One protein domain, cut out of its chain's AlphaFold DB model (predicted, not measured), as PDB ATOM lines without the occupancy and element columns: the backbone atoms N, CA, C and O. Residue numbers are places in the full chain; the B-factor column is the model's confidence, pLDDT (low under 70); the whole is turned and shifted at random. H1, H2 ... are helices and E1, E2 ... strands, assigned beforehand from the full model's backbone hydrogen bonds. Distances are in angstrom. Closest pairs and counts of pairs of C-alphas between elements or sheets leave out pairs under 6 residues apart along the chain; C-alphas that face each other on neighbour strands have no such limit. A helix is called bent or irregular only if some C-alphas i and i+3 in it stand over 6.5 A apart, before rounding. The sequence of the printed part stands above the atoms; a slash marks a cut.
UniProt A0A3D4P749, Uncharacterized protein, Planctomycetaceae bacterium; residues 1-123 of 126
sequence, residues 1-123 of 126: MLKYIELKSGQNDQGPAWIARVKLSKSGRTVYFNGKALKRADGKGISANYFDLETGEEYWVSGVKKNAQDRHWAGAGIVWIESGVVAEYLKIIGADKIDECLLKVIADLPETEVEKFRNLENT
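AT A GLANCE: This is residues 1 to 123 of the 126 residues of an uncharacterized protein of Planctomycetaceae bacterium (UniProt A0A3D4P749). One strongly twisted sheet folds back on itself at E5, and its strands E1 to E6 curl into a partial barrel that is not closed between E2 and E3, while E7 and E8 extend the sheet beyond E2. H1 covers E2 towards one end of the long axis, and H2 lies over E4 at the other end. The 123 printed residues hold eight named strands and two named helices, in the order E1 E2 E3 E4 E5 E6 E7 H1 E8 H2; the sheet is mixed, in the order E3 E4 E5 E6 E1 E2 E7 E8. The class is mixed, helices and strands, with under half of the residues in named elements. The whole is compact, with a radius of gyration of the C-alphas of 14.4 A, yet elongated, spanning 47 by 28 by 21 A.

IN THESE COORDINATES: Find C-alpha 2 at (-27.706, 42.557, -34.139); from there E1 runs 16.7 A to residue 7. E2, residues 17 to 21, is 13.1 A long. Next come E3, residues 30 to 33, E4, residues 36 to 40, and E5, residues 50 to 52. E6, residues 58 to 62, spans 13.3 A. After E7, residues 79 to 82, look for H1 from C-alpha 83 at (-29.884, 30.460, -35.494) to residue 93, 16.1 A; it is irregular, with C-alphas 84 and 87 7.5 A apart. E8 holds residues 103 to 106, and H2 runs from residue 114 to C-alpha 123 at (-54.205, 55.556, -27.951), 14.7 A.

HOW THE PARTS SIT: Begin with the folded sheet, one sheet bent into two leaves: E3 and E4 face E6, E1, E2, E7 and E8, with E5 as the hinge. E3 to E6 form a meander, each strand the antiparallel neighbour of the one before: look at N 31 and O 38, 2.8 A, N 39 and O 51, 2.8 A, and N 50 and O 59, 3.0 A. E6 and E1 are antiparallel, with N 6 and O 60 at 2.9 A, and the hairpin E1 and E2 has N 5 and O 18 at 2.9 A. E2 and E7 are parallel, with N 19 and O 80 at 2.8 A. E7, H1 and E8 make a strand-helix-strand unit, two parallel neighbour strands with a helix between, its crossover right-handed; N 106 and O 81 are 2.9 A apart. H1 is on the sheet at a height of 8.2 A, over E2; the closest C-alphas of these two, Ala 20 and Val 85, are 6.8 A apart. H2 is on the sheet at a height of 9.8 A, over E4, slantwise at 53 degrees on the local plane; their closest C-alphas are Ala 37 and Phe 117, 6.7 A. Every O i to N i+4 pair is within hydrogen-bond range in H2, and 5 of 7 in H1.

THE WHOLE: The C-alphas farthest apart, Asp 96 and Thr 123, stand 47.6 A from each other. The printed part has no cut, and its one long link is residues 63 to 78, between E6 and E7. Its mean pLDDT is 94.3, and no printed residue is under 70.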
ATOM      1  N   MET A   1     -30.540  44.545 -37.525       91.69
ATOM      2  CA  MET A   1     -29.249  44.809 -36.840       91.69
ATOM      3  C   MET A   1     -29.118  43.864 -35.662       91.69
ATOM      4  O   MET A   1     -30.155  43.521 -35.113       91.69
ATOM      5  N   LEU A   2     -27.910  43.456 -35.277       96.75
ATOM      6  CA  LEU A   2     -27.706  42.557 -34.139       96.75
ATOM      7  C   LEU A   2     -27.642  43.333 -32.813       96.75
ATOM      8  O   LEU A   2     -26.975  44.371 -32.731       96.75
ATOM      9  N   LYS A   3     -28.345  42.854 -31.784       98.06
ATOM     10  CA  LYS A   3     -28.358  43.451 -30.441       98.06
ATOM     11  C   LYS A   3     -28.275  42.387 -29.359       98.06
ATOM     12  O   LYS A   3     -28.782  41.288 -29.550       98.06
ATOM     13  N   TYR A   4     -27.684  42.776 -28.234       98.19
ATOM     14  CA  TYR A   4     -27.860  42.106 -26.952       98.19
ATOM     15  C   TYR A   4     -29.060  42.721 -26.229       98.19
ATOM     16  O   TYR A   4     -29.205  43.949 -26.218       98.19
ATOM     17  N   ILE A   5     -29.923  41.877 -25.670       98.31
ATOM     18  CA  ILE A   5     -31.177  42.252 -25.011       98.31
ATOM     19  C   ILE A   5     -31.297  41.418 -23.735       98.31
ATOM     20  O   ILE A   5     -31.178  40.204 -23.810       98.31
ATOM     21  N   GLU A   6     -31.553  42.028 -22.584       97.75
ATOM     22  CA  GLU A   6     -31.710  41.336 -21.295       97.75
ATOM     23  C   GLU A   6     -32.916  41.900 -20.544       97.75
ATOM     24  O   GLU A   6     -33.038  43.116 -20.405       97.75
ATOM     25  N   LEU A   7     -33.796  41.036 -20.036       97.06
ATOM     26  CA  LEU A   7     -34.871  41.445 -19.130       97.06
ATOM     27  C   LEU A   7     -34.284  41.793 -17.754       97.06
ATOM     28  O   LEU A   7     -33.597  40.974 -17.154       97.06
ATOM     29  N   LYS A   8     -34.568  42.985 -17.223       95.56
ATOM     30  CA  LYS A   8     -34.047  43.432 -15.916       95.56
ATOM     31  C   LYS A   8     -35.086  43.370 -14.802       95.56
ATOM     32  O   LYS A   8     -34.729  43.082 -13.658       95.56
ATOM     33  N   SER A   9     -36.363  43.582 -15.125       94.50
ATOM     34  CA  SER A   9     -37.451  43.597 -14.139       94.50
ATOM     35  C   SER A   9     -37.519  42.313 -13.310       94.50
ATOM     36  O   SER A   9     -37.820  41.235 -13.821       94.50
ATOM     37  N   GLY A  10     -37.250  42.443 -12.009       91.69
ATOM     38  CA  GLY A  10     -37.322  41.339 -11.048       91.69
ATOM     39  C   GLY A  10     -36.207  40.297 -11.171       91.69
ATOM     40  O   GLY A  10     -36.340  39.230 -10.583       91.69
ATOM     41  N   GLN A  11     -35.131  40.575 -11.921       90.06
ATOM     42  CA  GLN A  11     -34.133  39.553 -12.269       90.06
ATOM     43  C   GLN A  11     -32.772  39.680 -11.566       90.06
ATOM     44  O   GLN A  11     -31.975  38.752 -11.661       90.06
ATOM     45  N   ASN A  12     -32.465  40.800 -10.897       87.69
ATOM     46  CA  ASN A  12     -31.176  41.028 -10.214       87.69
ATOM     47  C   ASN A  12     -29.943  40.627 -11.066       87.69
ATOM     48  O   ASN A  12     -29.106  39.840 -10.636       87.69
ATOM     49  N   ASP A  13     -29.879  41.117 -12.310       87.81
ATOM     50  CA  ASP A  13     -28.839  40.810 -13.317       87.81
ATOM     51  C   ASP A  13     -28.771  39.365 -13.851       87.81
ATOM     52  O   ASP A  13     -27.875  39.023 -14.628       87.81
ATOM     53  N   GLN A  14     -29.733  38.512 -13.505       92.25
ATOM     54  CA  GLN A  14     -29.802  37.115 -13.958       92.25
ATOM     55  C   GLN A  14     -30.944  36.866 -14.943       92.25
ATOM     56  O   GLN A  14     -31.411  35.740 -15.115       92.25
ATOM     57  N   GLY A  15     -31.411  37.928 -15.595       94.00
ATOM     58  CA  GLY A  15     -32.580  37.840 -16.445       94.00
ATOM     59  C   GLY A  15     -32.330  37.036 -17.712       94.00
ATOM     60  O   GLY A  15     -31.184  36.956 -18.185       94.00
ATOM     61  N   PRO A  16     -33.398  36.483 -18.310       96.56
ATOM     62  CA  PRO A  16     -33.341  35.963 -19.663       96.56
ATOM     63  C   PRO A  16     -32.713  36.991 -20.612       96.56
ATOM     64  O   PRO A  16     -33.027  38.185 -20.543       96.56
ATOM     65  N   ALA A  17     -31.803  36.529 -21.468       97.69
ATOM     66  CA  ALA A  17     -31.085  37.391 -22.391       97.69
ATOM     67  C   ALA A  17     -30.939  36.761 -23.771       97.69
ATOM     68  O   ALA A  17     -30.894  35.538 -23.915       97.69
ATOM     69  N   TRP A  18     -30.824  37.626 -24.772       98.44
ATOM     70  CA  TRP A  18     -30.810  37.265 -26.175       98.44
ATOM     71  C   TRP A  18     -29.754  38.044 -26.950       98.44
ATOM     72  O   TRP A  18     -29.530  39.230 -26.709       98.44
ATOM     73  N   ILE A  19     -29.178  37.384 -27.946       98.19
ATOM     74  CA  ILE A  19     -28.504  37.990 -29.087       98.19
ATOM     75  C   ILE A  19     -29.394  37.747 -30.299       98.19
ATOM     76  O   ILE A  19     -29.573  36.610 -30.735       98.19
ATOM     77  N   ALA A  20     -29.976  38.821 -30.821       97.69
ATOM     78  CA  ALA A  20     -31.017  38.716 -31.832       97.69
ATOM     79  C   ALA A  20     -30.970  39.843 -32.859       97.69
ATOM     80  O   ALA A  20     -30.493  40.961 -32.601       97.69
ATOM     81  N   ARG A  21     -31.494  39.545 -34.045       96.62
ATOM     82  CA  ARG A  21     -31.763  40.523 -35.086       96.62
ATOM     83  C   ARG A  21     -32.974  41.343 -34.668       96.62
ATOM     84  O   ARG A  21     -34.064  40.835 -34.453       96.62
ATOM     85  N   VAL A  22     -32.788  42.656 -34.626       97.06
ATOM     86  CA  VAL A  22     -33.865  43.601 -34.327       97.06
ATOM     87  C   VAL A  22     -34.156  44.520 -35.501       97.06
ATOM     88  O   VAL A  22     -33.267  44.833 -36.315       97.06
ATOM     89  N   LYS A  23     -35.399  45.005 -35.536       96.56
ATOM     90  CA  LYS A  23     -35.828  46.150 -36.349       96.56
ATOM     91  C   LYS A  23     -35.875  47.392 -35.453       96.56
ATOM     92  O   LYS A  23     -36.189  47.297 -34.271       96.56
ATOM     93  N   LEU A  24     -35.559  48.560 -36.004       95.81
ATOM     94  CA  LEU A  24     -35.692  49.835 -35.297       95.81
ATOM     95  C   LEU A  24     -36.849  50.647 -35.872       95.81
ATOM     96  O   LEU A  24     -37.143  50.559 -37.065       95.81
ATOM     97  N   SER A  25     -37.470  51.486 -35.045       94.69
ATOM     98  CA  SER A  25     -38.349  52.547 -35.543       94.69
ATOM     99  C   SER A  25     -37.569  53.566 -36.380       94.69
ATOM    100  O   SER A  25     -36.346  53.661 -36.287       94.69
ATOM    101  N   LYS A  26     -38.279  54.374 -37.183       91.69
ATOM    102  CA  LYS A  26     -37.663  55.410 -38.037       91.69
ATOM    103  C   LYS A  26     -36.779  56.386 -37.249       91.69
ATOM    104  O   LYS A  26     -35.762  56.830 -37.758       91.69
ATOM    105  N   SER A  27     -37.157  56.698 -36.008       91.75
ATOM    106  CA  SER A  27     -36.382  57.565 -35.109       91.75
ATOM    107  C   SER A  27     -35.242  56.841 -34.384       91.75
ATOM    108  O   SER A  27     -34.483  57.471 -33.653       91.75
ATOM    109  N   GLY A  28     -35.151  55.513 -34.510       92.56
ATOM    110  CA  GLY A  28     -34.208  54.678 -33.770       92.56
ATOM    111  C   GLY A  28     -34.502  54.569 -32.269       92.56
ATOM    112  O   GLY A  28     -33.670  54.054 -31.527       92.56
ATOM    113  N   ARG A  29     -35.655  55.068 -31.797       93.94
ATOM    114  CA  ARG A  29     -36.004  55.104 -30.363       93.94
ATOM    115  C   ARG A  29     -36.753  53.874 -29.863       93.94
ATOM    116  O   ARG A  29     -36.906  53.723 -28.655       93.94
ATOM    117  N   THR A  30     -37.198  53.015 -30.773       96.44
ATOM    118  CA  THR A  30     -37.922  51.785 -30.445       96.44
ATOM    119  C   THR A  30     -37.230  50.615 -31.119       96.44
ATOM    120  O   THR A  30     -36.915  50.685 -32.309       96.44
ATOM    121  N   VAL A  31     -36.990  49.559 -30.352       97.81
ATOM    122  CA  VAL A  31     -36.434  48.282 -30.792       97.81
ATOM    123  C   VAL A  31     -37.577  47.279 -30.867       97.81
ATOM    124  O   VAL A  31     -38.266  47.052 -29.879       97.81
ATOM    125  N   TYR A  32     -37.776  46.679 -32.033       97.50
ATOM    126  CA  TYR A  32     -38.754  45.622 -32.249       97.50
ATOM    127  C   TYR A  32     -38.043  44.272 -32.281       97.50
ATOM    128  O   TYR A  32     -37.124  44.070 -33.084       97.50
ATOM    129  N   PHE A  33     -38.452  43.385 -31.381       96.69
ATOM    130  CA  PHE A  33     -37.813  42.102 -31.113       96.69
ATOM    131  C   PHE A  33     -38.832  41.127 -30.515       96.69
ATOM    132  O   PHE A  33     -39.524  41.508 -29.577       96.69
ATOM    133  N   ASN A  34     -38.891  39.883 -31.004       96.44
ATOM    134  CA  ASN A  34     -39.644  38.782 -30.386       96.44
ATOM    135  C   ASN A  34     -41.096  39.139 -30.004       96.44
ATOM    136  O   ASN A  34     -41.509  38.988 -28.854       96.44
ATOM    137  N   GLY A  35     -41.848  39.723 -30.940       96.25
ATOM    138  CA  GLY A  35     -43.220  40.174 -30.684       96.25
ATOM    139  C   GLY A  35     -43.354  41.405 -29.774       96.25
ATOM    140  O   GLY A  35     -44.474  41.844 -29.544       96.25
ATOM    141  N   LYS A  36     -42.252  41.997 -29.297       97.12
ATOM    142  CA  LYS A  36     -42.217  43.149 -28.380       97.12
ATOM    143  C   LYS A  36     -41.755  44.427 -29.063       97.12
ATOM    144  O   LYS A  36     -40.977  44.389 -30.024       97.12
ATOM    145  N   ALA A  37     -42.165  45.563 -28.504       97.50
ATOM    146  CA  ALA A  37     -41.627  46.877 -28.832       97.50
ATOM    147  C   ALA A  37     -41.024  47.520 -27.582       97.50
ATOM    148  O   ALA A  37     -41.732  47.980 -26.688       97.50
ATOM    149  N   LEU A  38     -39.698  47.567 -27.547       97.62
ATOM    150  CA  LEU A  38     -38.932  48.147 -26.459       97.62
ATOM    151  C   LEU A  38     -38.679  49.619 -26.779       97.62
ATOM    152  O   LEU A  38     -37.975  49.935 -27.743       97.62
ATOM    153  N   LYS A  39     -39.239  50.534 -25.992       96.31
ATOM    154  CA  LYS A  39     -39.044  51.978 -26.151       96.31
ATOM    155  C   LYS A  39     -37.919  52.458 -25.245       96.31
ATOM    156  O   LYS A  39     -37.826  52.036 -24.096       96.31
ATOM    157  N   ARG A  40     -37.055  53.340 -25.759       96.25
ATOM    158  CA  ARG A  40     -35.995  53.971 -24.957       96.25
ATOM    159  C   ARG A  40     -36.599  54.652 -23.732       96.25
ATOM    160  O   ARG A  40     -37.568  55.396 -23.850       96.25
ATOM    161  N   ALA A  41     -35.980  54.427 -22.577       94.31
ATOM    162  CA  ALA A  41     -36.390  55.037 -21.318       94.31
ATOM    163  C   ALA A  41     -35.886  56.484 -21.163       94.31
ATOM    164  O   ALA A  41     -36.371  57.212 -20.304       94.31
ATOM    165  N   ASP A  42     -34.907  56.909 -21.974       90.19
ATOM    166  CA  ASP A  42     -34.348  58.273 -21.993       90.19
ATOM    167  C   ASP A  42     -33.963  58.808 -20.602       90.19
ATOM    168  O   ASP A  42     -34.253  59.947 -20.247       90.19
ATOM    169  N   GLY A  43     -33.314  57.954 -19.805       84.06
ATOM    170  CA  GLY A  43     -32.862  58.280 -18.449       84.06
ATOM    171  C   GLY A  43     -33.918  58.107 -17.355       84.06
ATOM    172  O   GLY A  43     -33.630  58.407 -16.205       84.06
ATOM    173  N   LYS A  44     -35.119  57.618 -17.688       85.25
ATOM    174  CA  LYS A  44     -36.201  57.355 -16.720       85.25
ATOM    175  C   LYS A  44     -36.263  55.909 -16.218       85.25
ATOM    176  O   LYS A  44     -37.113  55.607 -15.392       85.25
ATOM    177  N   GLY A  45     -35.423  55.025 -16.753       82.50
ATOM    178  CA  GLY A  45     -35.358  53.632 -16.315       82.50
ATOM    179  C   GLY A  45     -34.600  53.505 -14.997       82.50
ATOM    180  O   GLY A  45     -33.690  54.290 -14.729       82.50
ATOM    181  N   ILE A  46     -34.980  52.525 -14.183       82.81
ATOM    182  CA  ILE A  46     -34.383  52.261 -12.870       82.81
ATOM    183  C   ILE A  46     -33.151  51.371 -13.032       82.81
ATOM    184  O   ILE A  46     -32.062  51.697 -12.564       82.81
ATOM    185  N   SER A  47     -33.331  50.240 -13.709       84.62
ATOM    186  CA  SER A  47     -32.332  49.179 -13.861       84.62
ATOM    187  C   SER A  47     -31.897  48.967 -15.312       84.62
ATOM    188  O   SER A  47     -30.953  48.221 -15.580       84.62
ATOM    189  N   ALA A  48     -32.579  49.617 -16.259       94.19
ATOM    190  CA  ALA A  48     -32.367  49.405 -17.681       94.19
ATOM    191  C   ALA A  48     -32.598  50.657 -18.539       94.19
ATOM    192  O   ALA A  48     -33.018  51.710 -18.063       94.19
ATOM    193  N   ASN A  49     -32.299  50.551 -19.837       96.50
ATOM    194  CA  ASN A  49     -32.343  51.669 -20.785       96.50
ATOM    195  C   ASN A  49     -33.540  51.628 -21.756       96.50
ATOM    196  O   ASN A  49     -33.744  52.593 -22.503       96.50
ATOM    197  N   TYR A  50     -34.338  50.560 -21.734       97.75
ATOM    198  CA  TYR A  50     -35.587  50.414 -22.480       97.75
ATOM    199  C   TYR A  50     -36.685  49.831 -21.588       97.75
ATOM    200  O   TYR A  50     -36.395  49.215 -20.567       97.75
ATOM    201  N   PHE A  51     -37.938  49.982 -22.009       96.75
ATOM    202  CA  PHE A  51     -39.081  49.287 -21.424       96.75
ATOM    203  C   PHE A  51     -40.001  48.730 -22.515       96.75
ATOM    204  O   PHE A  51     -40.114  49.322 -23.592       96.75
ATOM    205  N   ASP A  52     -40.647  47.596 -22.256       96.75
ATOM    206  CA  ASP A  52     -41.663  47.025 -23.141       96.75
ATOM    207  C   ASP A  52     -42.924  47.895 -23.105       96.75
ATOM    208  O   ASP A  52     -43.466  48.198 -22.040       96.75
ATOM    209  N   LEU A  53     -43.392  48.319 -24.280       94.94
ATOM    210  CA  LEU A  53     -44.590  49.134 -24.395       94.94
ATOM    211  C   LEU A  53     -45.833  48.431 -23.852       94.94
ATOM    212  O   LEU A  53     -46.718  49.134 -23.371       94.94
ATOM    213  N   GLU A  54     -45.937  47.105 -23.907       94.31
ATOM    214  CA  GLU A  54     -47.124  46.402 -23.409       94.31
ATOM    215  C   GLU A  54     -47.099  46.198 -21.896       94.31
ATOM    216  O   GLU A  54     -48.073  46.534 -21.224       94.31
ATOM    217  N   THR A  55     -45.992  45.686 -21.357       94.88
ATOM    218  CA  THR A  55     -45.915  45.246 -19.954       94.88
ATOM    219  C   THR A  55     -45.299  46.281 -19.015       94.88
ATOM    220  O   THR A  55     -45.503  46.201 -17.807       94.88
ATOM    221  N   GLY A  56     -44.540  47.246 -19.540       93.94
ATOM    222  CA  GLY A  56     -43.738  48.168 -18.733       93.94
ATOM    223  C   GLY A  56     -42.475  47.540 -18.133       93.94
ATOM    224  O   GLY A  56     -41.753  48.223 -17.413       93.94
ATOM    225  N   GLU A  57     -42.184  46.270 -18.427       96.62
ATOM    226  CA  GLU A  57     -40.950  45.615 -17.991       96.62
ATOM    227  C   GLU A  57     -39.720  46.310 -18.577       96.62
ATOM    228  O   GLU A  57     -39.711  46.707 -19.743       96.62
ATOM    229  N   GLU A  58     -38.662  46.420 -17.785       96.75
ATOM    230  CA  GLU A  58     -37.412  47.061 -18.162       96.75
ATOM    231  C   GLU A  58     -36.453  46.074 -18.824       96.75
ATOM    232  O   GLU A  58     -36.230  44.964 -18.337       96.75
ATOM    233  N   TYR A  59     -35.834  46.520 -19.914       97.88
ATOM    234  CA  TYR A  59     -34.880  45.750 -20.699       97.88
ATOM    235  C   TYR A  59     -33.584  46.526 -20.889       97.88
ATOM    236  O   TYR A  59     -33.584  47.718 -21.213       97.88
ATOM    237  N   TRP A  60     -32.461  45.833 -20.722       97.25
ATOM    238  CA  TRP A  60     -31.163  46.333 -21.137       97.25
ATOM    239  C   TRP A  60     -30.945  45.979 -22.601       97.25
ATOM    240  O   TRP A  60     -31.007  44.810 -22.971       97.25
ATOM    241  N   VAL A  61     -30.681  46.979 -23.438       97.50
ATOM    242  CA  VAL A  61     -30.398  46.784 -24.861       97.50
ATOM    243  C   VAL A  61     -29.091  47.467 -25.233       97.50
ATOM    244  O   VAL A  61     -28.925  48.677 -25.041       97.50
ATOM    245  N   SER A  62     -28.176  46.717 -25.839       97.00
ATOM    246  CA  SER A  62     -26.892  47.223 -26.331       97.00
ATOM    247  C   SER A  62     -26.497  46.595 -27.667       97.00
ATOM    248  O   SER A  62     -27.139  45.676 -28.174       97.00
ATOM    249  N   GLY A  63     -25.437  47.118 -28.288       97.19
ATOM    250  CA  GLY A  63     -24.740  46.360 -29.329       97.19
ATOM    251  C   GLY A  63     -24.097  45.106 -28.737       97.19
ATOM    252  O   GLY A  63     -23.834  45.068 -27.533       97.19
ATOM    253  N   VAL A  64     -23.844  44.117 -29.591       97.44
ATOM    254  CA  VAL A  64     -23.012  42.969 -29.222       97.44
ATOM    255  C   VAL A  64     -21.551  43.396 -29.057       97.44
ATOM    256  O   VAL A  64     -21.053  44.248 -29.803       97.44
ATOM    257  N   LYS A  65     -20.860  42.833 -28.069       95.38
ATOM    258  CA  LYS A  65     -19.464  43.130 -27.754       95.38
ATOM    259  C   LYS A  65     -18.539  42.180 -28.506       95.38
ATOM    260  O   LYS A  65     -18.786  40.985 -28.596       95.38
ATOM    261  N   LYS A  66     -17.403  42.701 -28.973       96.00
ATOM    262  CA  LYS A  66     -16.373  41.907 -29.672       96.00
ATOM    263  C   LYS A  66     -15.702  40.851 -28.786       96.00
ATOM    264  O   LYS A  66     -15.104  39.925 -29.302       96.00
ATOM    265  N   ASN A  67     -15.764  41.005 -27.466       93.56
ATOM    266  CA  ASN A  67     -15.155  40.078 -26.512       93.56
ATOM    267  C   ASN A  67     -16.127  38.992 -26.013       93.56
ATOM    268  O   ASN A  67     -15.799  38.327 -25.037       93.56
ATOM    269  N   ALA A  68     -17.320  38.871 -26.613       91.88
ATOM    270  CA  ALA A  68     -18.383  37.929 -26.235       91.88
ATOM    271  C   ALA A  68     -18.899  38.032 -24.779       91.88
ATOM    272  O   ALA A  68     -19.715  37.223 -24.345       91.88
ATOM    273  N   GLN A  69     -18.478  39.043 -24.011       91.56
ATOM    274  CA  GLN A  69     -18.911  39.260 -22.626       91.56
ATOM    275  C   GLN A  69     -20.093  40.229 -22.575       91.56
ATOM    276  O   GLN A  69     -20.025  41.280 -21.936       91.56
ATOM    277  N   ASP A  70     -21.157  39.934 -23.323       93.38
ATOM    278  CA  ASP A  70     -22.294  40.842 -23.518       93.38
ATOM    279  C   ASP A  70     -23.019  41.182 -22.207       93.38
ATOM    280  O   ASP A  70     -23.324  42.354 -21.953       93.38
ATOM    281  N   ARG A  71     -23.194  40.178 -21.342       92.81
ATOM    282  CA  ARG A  71     -23.864  40.291 -20.042       92.81
ATOM    283  C   ARG A  71     -23.092  41.186 -19.059       92.81
ATOM    284  O   ARG A  71     -21.897  41.452 -19.214       92.81
ATOM    285  N   HIS A  72     -23.801  41.691 -18.049       91.00
ATOM    286  CA  HIS A  72     -23.206  42.375 -16.900       91.00
ATOM    287  C   HIS A  72     -22.193  41.470 -16.170       91.00
ATOM    288  O   HIS A  72     -22.372  40.256 -16.134       91.00
ATOM    289  N   TRP A  73     -21.145  42.049 -15.568       88.19
ATOM    290  CA  TRP A  73     -20.044  41.288 -14.948       88.19
ATOM    291  C   TRP A  73     -20.490  40.421 -13.761       88.19
ATOM    292  O   TRP A  73     -19.884  39.386 -13.502       88.19
ATOM    293  N   ALA A  74     -21.542  40.842 -13.054       88.88
ATOM    294  CA  ALA A  74     -22.171  40.087 -11.970       88.88
ATOM    295  C   ALA A  74     -23.396  39.277 -12.437       88.88
ATOM    296  O   ALA A  74     -24.053  38.619 -11.633       88.88
ATOM    297  N   GLY A  75     -23.731  39.353 -13.727       87.75
ATOM    298  CA  GLY A  75     -24.846  38.615 -14.294       87.75
ATOM    299  C   GLY A  75     -24.482  37.160 -14.568       87.75
ATOM    300  O   GLY A  75     -23.333  36.825 -14.846       87.75
ATOM    301  N   ALA A  76     -25.488  36.293 -14.534       88.44
ATOM    302  CA  ALA A  76     -25.335  34.864 -14.778       88.44
ATOM    303  C   ALA A  76     -26.379  34.350 -15.778       88.44
ATOM    304  O   ALA A  76     -27.319  35.056 -16.144       88.44
ATOM    305  N   GLY A  77     -26.211  33.095 -16.197       89.88
ATOM    306  CA  GLY A  77     -27.156  32.389 -17.054       89.88
ATOM    307  C   GLY A  77     -26.830  32.459 -18.544       89.88
ATOM    308  O   GLY A  77     -26.111  33.339 -19.023       89.88
ATOM    309  N   ILE A  78     -27.398  31.497 -19.268       93.25
ATOM    310  CA  ILE A  78     -27.223  31.325 -20.710       93.25
ATOM    311  C   ILE A  78     -27.832  32.517 -21.459       93.25
ATOM    312  O   ILE A  78     -28.891  33.031 -21.090       93.25
ATOM    313  N   VAL A  79     -27.168  32.939 -22.532       97.06
ATOM    314  CA  VAL A  79     -27.705  33.894 -23.503       97.06
ATOM    315  C   VAL A  79     -28.221  33.114 -24.710       97.06
ATOM    316  O   VAL A  79     -27.516  32.285 -25.285       97.06
ATOM    317  N   TRP A  80     -29.468  33.345 -25.106       98.25
ATOM    318  CA  TRP A  80     -30.019  32.709 -26.297       98.25
ATOM    319  C   TRP A  80     -29.595  33.454 -27.556       98.25
ATOM    320  O   TRP A  80     -29.613  34.679 -27.584       98.25
ATOM    321  N   ILE A  81     -29.240  32.737 -28.613       98.31
ATOM    322  CA  ILE A  81     -28.867  33.337 -29.895       98.31
ATOM    323  C   ILE A  81     -29.714  32.745 -31.013       98.31
ATOM    324  O   ILE A  81     -29.860  31.527 -31.106       98.31
ATOM    325  N   GLU A  82     -30.286  33.602 -31.857       97.88
ATOM    326  CA  GLU A  82     -31.039  33.144 -33.027       97.88
ATOM    327  C   GLU A  82     -30.129  32.388 -33.998       97.88
ATOM    328  O   GLU A  82     -29.015  32.820 -34.310       97.88
ATOM    329  N   SER A  83     -30.617  31.272 -34.526       97.75
ATOM    330  CA  SER A  83     -29.884  30.460 -35.494       97.75
ATOM    331  C   SER A  83     -29.414  31.271 -36.707       97.75
ATOM    332  O   SER A  83     -28.258  31.161 -37.119       97.75
ATOM    333  N   GLY A  84     -30.258  32.176 -37.213       97.00
ATOM    334  CA  GLY A  84     -29.986  33.021 -38.371       97.00
ATOM    335  C   GLY A  84     -28.965  34.142 -38.138       97.00
ATOM    336  O   GLY A  84     -28.596  34.831 -39.092       97.00
ATOM    337  N   VAL A  85     -28.487  34.357 -36.904       97.31
ATOM    338  CA  VAL A  85     -27.476  35.392 -36.595       97.31
ATOM    339  C   VAL A  85     -26.146  34.834 -36.099       97.31
ATOM    340  O   VAL A  85     -25.201  35.606 -35.948       97.31
ATOM    341  N   VAL A  86     -26.030  33.514 -35.907       98.06
ATOM    342  CA  VAL A  86     -24.807  32.861 -35.405       98.06
ATOM    343  C   VAL A  86     -23.581  33.243 -36.234       98.06
ATOM    344  O   VAL A  86     -22.585  33.698 -35.678       98.06
ATOM    345  N   ALA A  87     -23.656  33.137 -37.563       97.88
ATOM    346  CA  ALA A  87     -22.527  33.460 -38.438       97.88
ATOM    347  C   ALA A  87     -22.108  34.944 -38.354       97.88
ATOM    348  O   ALA A  87     -20.919  35.262 -38.352       97.88
ATOM    349  N   GLU A  88     -23.079  35.859 -38.253       98.00
ATOM    350  CA  GLU A  88     -22.822  37.297 -38.090       98.00
ATOM    351  C   GLU A  88     -22.168  37.584 -36.729       98.00
ATOM    352  O   GLU A  88     -21.196  38.335 -36.661       98.00
ATOM    353  N   TYR A  89     -22.651  36.943 -35.661       98.00
ATOM    354  CA  TYR A  89     -22.104  37.079 -34.312       98.00
ATOM    355  C   TYR A  89     -20.671  36.541 -34.202       98.00
ATOM    356  O   TYR A  89     -19.794  37.253 -33.715       98.00
ATOM    357  N   LEU A  90     -20.407  35.337 -34.723       98.06
ATOM    358  CA  LEU A  90     -19.071  34.727 -34.741       98.06
ATOM    359  C   LEU A  90     -18.044  35.621 -35.443       98.06
ATOM    360  O   LEU A  90     -16.946  35.837 -34.931       98.06
ATOM    361  N   LYS A  91     -18.438  36.244 -36.560       98.00
ATOM    362  CA  LYS A  91     -17.605  37.227 -37.263       98.00
ATOM    363  C   LYS A  91     -17.310  38.471 -36.418       98.00
ATOM    364  O   LYS A  91     -16.224  39.032 -36.531       98.00
ATOM    365  N   ILE A  92     -18.258  38.926 -35.597       97.38
ATOM    366  CA  ILE A  92     -18.078  40.103 -34.732       97.38
ATOM    367  C   ILE A  92     -17.095  39.813 -33.598       97.38
ATOM    368  O   ILE A  92     -16.283  40.683 -33.270       97.38
ATOM    369  N   ILE A  93     -17.170  38.617 -33.011       97.06
ATOM    370  CA  ILE A  93     -16.306  38.225 -31.890       97.06
ATOM    371  C   ILE A  93     -14.975  37.603 -32.333       97.06
ATOM    372  O   ILE A  93     -14.079  37.433 -31.514       97.06
ATOM    373  N   GLY A  94     -14.829  37.283 -33.623       97.25
ATOM    374  CA  GLY A  94     -13.623  36.665 -34.172       97.25
ATOM    375  C   GLY A  94     -13.418  35.223 -33.705       97.25
ATOM    376  O   GLY A  94     -12.283  34.831 -33.454       97.25
ATOM    377  N   ALA A  95     -14.502  34.458 -33.556       96.38
ATOM    378  CA  ALA A  95     -14.463  33.062 -33.126       96.38
ATOM    379  C   ALA A  95     -14.953  32.120 -34.232       96.38
ATOM    380  O   ALA A  95     -15.824  32.479 -35.021       96.38
ATOM    381  N   ASP A  96     -14.439  30.890 -34.236       96.50
ATOM    382  CA  ASP A  96     -14.816  29.872 -35.224       96.50
ATOM    383  C   ASP A  96     -16.096  29.115 -34.848       96.50
ATOM    384  O   ASP A  96     -16.771  28.544 -35.705       96.50
ATOM    385  N   LYS A  97     -16.435  29.085 -33.554       96.31
ATOM    386  CA  LYS A  97     -17.586  28.350 -33.026       96.31
ATOM    387  C   LYS A  97     -18.193  29.034 -31.810       96.31
ATOM    388  O   LYS A  97     -17.539  29.826 -31.133       96.31
ATOM    389  N   ILE A  98     -19.448  28.694 -31.543       95.19
ATOM    390  CA  ILE A  98     -20.178  29.148 -30.361       95.19
ATOM    391  C   ILE A  98     -19.612  28.464 -29.112       95.19
ATOM    392  O   ILE A  98     -19.311  27.271 -29.130       95.19
ATOM    393  N   ASP A  99     -19.480  29.232 -28.031       94.50
ATOM    394  CA  ASP A  99     -19.248  28.686 -26.697       94.50
ATOM    395  C   ASP A  99     -20.589  28.256 -26.087       94.50
ATOM    396  O   ASP A  99     -21.377  29.084 -25.624       94.50
ATOM    397  N   GLU A 100     -20.852  26.951 -26.106       93.31
ATOM    398  CA  GLU A 100     -22.096  26.356 -25.606       93.31
ATOM    399  C   GLU A 100     -22.282  26.516 -24.087       93.31
ATOM    400  O   GLU A 100     -23.401  26.384 -23.590       93.31
ATOM    401  N   CYS A 101     -21.224  26.857 -23.339       92.31
ATOM    402  CA  CYS A 101     -21.334  27.188 -21.916       92.31
ATOM    403  C   CYS A 101     -21.988  28.560 -21.690       92.31
ATOM    404  O   CYS A 101     -22.581  28.795 -20.636       92.31
ATOM    405  N   LEU A 102     -21.878  29.470 -22.660       91.94
ATOM    406  CA  LEU A 102     -22.384  30.843 -22.566       91.94
ATOM    407  C   LEU A 102     -23.642  31.056 -23.406       91.94
ATOM    408  O   LEU A 102     -24.504  31.867 -23.055       91.94
ATOM    409  N   LEU A 103     -23.743  30.343 -24.525       96.38
ATOM    410  CA  LEU A 103     -24.705  30.611 -25.578       96.38
ATOM    411  C   LEU A 103     -25.491  29.358 -25.934       96.38
ATOM    412  O   LEU A 103     -24.929  28.294 -26.176       96.38
ATOM    413  N   LYS A 104     -26.807  29.512 -26.056       97.62
ATOM    414  CA  LYS A 104     -27.686  28.460 -26.566       97.62
ATOM    415  C   LYS A 104     -28.369  28.931 -27.835       97.62
ATOM    416  O   LYS A 104     -29.133  29.895 -27.817       97.62
ATOM    417  N   VAL A 105     -28.105  28.218 -28.924       98.12
ATOM    418  CA  VAL A 105     -28.749  28.475 -30.212       98.12
ATOM    419  C   VAL A 105     -30.224  28.091 -30.122       98.12
ATOM    420  O   VAL A 105     -30.571  27.017 -29.627       98.12
ATOM    421  N   ILE A 106     -31.088  28.986 -30.585       98.12
ATOM    422  CA  ILE A 106     -32.535  28.798 -30.666       98.12
ATOM    423  C   ILE A 106     -33.019  29.058 -32.093       98.12
ATOM    424  O   ILE A 106     -32.313  29.672 -32.894       98.12
ATOM    425  N   ALA A 107     -34.229  28.594 -32.407       97.75
ATOM    426  CA  ALA A 107     -34.900  28.990 -33.640       97.75
ATOM    427  C   ALA A 107     -35.082  30.515 -33.689       97.75
ATOM    428  O   ALA A 107     -35.137  31.177 -32.648       97.75
ATOM    429  N   ASP A 108     -35.180  31.048 -34.902       96.81
ATOM    430  CA  ASP A 108     -35.388  32.477 -35.114       96.81
ATOM    431  C   ASP A 108     -36.702  32.925 -34.462       96.81
ATOM    432  O   ASP A 108     -37.722  32.227 -34.497       96.81
ATOM    433  N   LEU A 109     -36.649  34.081 -33.810       95.50
ATOM    434  CA  LEU A 109     -37.749  34.604 -33.019       95.50
ATOM    435  C   LEU A 109     -38.811  35.214 -33.940       95.50
ATOM    436  O   LEU A 109     -38.494  35.720 -35.021       95.50
ATOM    437  N   PRO A 110     -40.088  35.199 -33.523       94.19
ATOM    438  CA  PRO A 110     -41.161  35.769 -34.318       94.19
ATOM    439  C   PRO A 110     -40.928  37.256 -34.583       94.19
ATOM    440  O   PRO A 110     -40.480  38.018 -33.714       94.19
ATOM    441  N   GLU A 111     -41.295  37.685 -35.789       93.25
ATOM    442  CA  GLU A 111     -41.312  39.102 -36.112       93.25
ATOM    443  C   GLU A 111     -42.318  39.855 -35.235       93.25
ATOM    444  O   GLU A 111     -43.384  39.357 -34.880       93.25
ATOM    445  N   THR A 112     -41.990  41.105 -34.915       94.75
ATOM    446  CA  THR A 112     -42.907  41.992 -34.205       94.75
ATOM    447  C   THR A 112     -43.844  42.710 -35.175       94.75
ATOM    448  O   THR A 112     -43.394  43.390 -36.101       94.75
ATOM    449  N   GLU A 113     -45.146  42.665 -34.894       94.00
ATOM    450  CA  GLU A 113     -46.174  43.442 -35.593       94.00
ATOM    451  C   GLU A 113     -46.071  44.942 -35.267       94.00
ATOM    452  O   GLU A 113     -46.672  45.448 -34.323       94.00
ATOM    453  N   VAL A 114     -45.291  45.691 -36.049       92.62
ATOM    454  CA  VAL A 114     -44.987  47.110 -35.774       92.62
ATOM    455  C   VAL A 114     -46.239  47.998 -35.700       92.62
ATOM    456  O   VAL A 114     -46.293  48.899 -34.859       92.62
ATOM    457  N   GLU A 115     -47.243  47.760 -36.549       91.31
ATOM    458  CA  GLU A 115     -48.468  48.579 -36.582       91.31
ATOM    459  C   GLU A 115     -49.290  48.460 -35.290       91.31
ATOM    460  O   GLU A 115     -49.828  49.462 -34.816       91.31
ATOM    461  N   LYS A 116     -49.302  47.280 -34.649       92.44
ATOM    462  CA  LYS A 116     -49.937  47.072 -33.336       92.44
ATOM    463  C   LYS A 116     -49.424  48.085 -32.310       92.44
ATOM    464  O   LYS A 116     -50.206  48.743 -31.627       92.44
ATOM    465  N   PHE A 117     -48.104  48.252 -32.232       91.56
ATOM    466  CA  PHE A 117     -47.472  49.132 -31.248       91.56
ATOM    467  C   PHE A 117     -47.609  50.614 -31.587       91.56
ATOM    468  O   PHE A 117     -47.734  51.428 -30.677       91.56
ATOM    469  N   ARG A 118     -47.656  50.974 -32.875       86.75
ATOM    470  CA  ARG A 118     -47.977  52.355 -33.274       86.75
ATOM    471  C   ARG A 118     -49.367  52.766 -32.803       86.75
ATOM    472  O   ARG A 118     -49.525  53.855 -32.259       86.75
ATOM    473  N   ASN A 119     -50.350  51.885 -32.969       88.06
ATOM    474  CA  ASN A 119     -51.711  52.141 -32.503       88.06
ATOM    475  C   ASN A 119     -51.763  52.252 -30.975       88.06
ATOM    476  O   ASN A 119     -52.364  53.189 -30.459       88.06
ATOM    477  N   LEU A 120     -51.069  51.361 -30.258       87.12
ATOM    478  CA  LEU A 120     -50.976  51.414 -28.796       87.12
ATOM    479  C   LEU A 120     -50.414  52.754 -28.291       87.12
ATOM    480  O   LEU A 120     -50.921  53.309 -27.318       87.12
ATOM    481  N   GLU A 121     -49.376  53.283 -28.939       84.75
ATOM    482  CA  GLU A 121     -48.801  54.579 -28.569       84.75
ATOM    483  C   GLU A 121     -49.752  55.746 -28.853       84.75
ATOM    484  O   GLU A 121     -49.872  56.633 -28.011       84.75
ATOM    485  N   ASN A 122     -50.455  55.733 -29.989       83.25
ATOM    486  CA  ASN A 122     -51.425  56.777 -30.330       83.25
ATOM    487  C   ASN A 122     -52.603  56.806 -29.347       83.25
ATOM    488  O   ASN A 122     -53.005  57.883 -28.917       83.25
ATOM    489  N   THR A 123     -53.113  55.643 -28.934       82.81
ATOM    490  CA  THR A 123     -54.205  55.556 -27.951       82.81
ATOM    491  C   THR A 123     -53.800  56.085 -26.576       82.81
ATOM    492  O   THR A 123     -54.629  56.641 -25.874       82.81
TER     493      THR A 123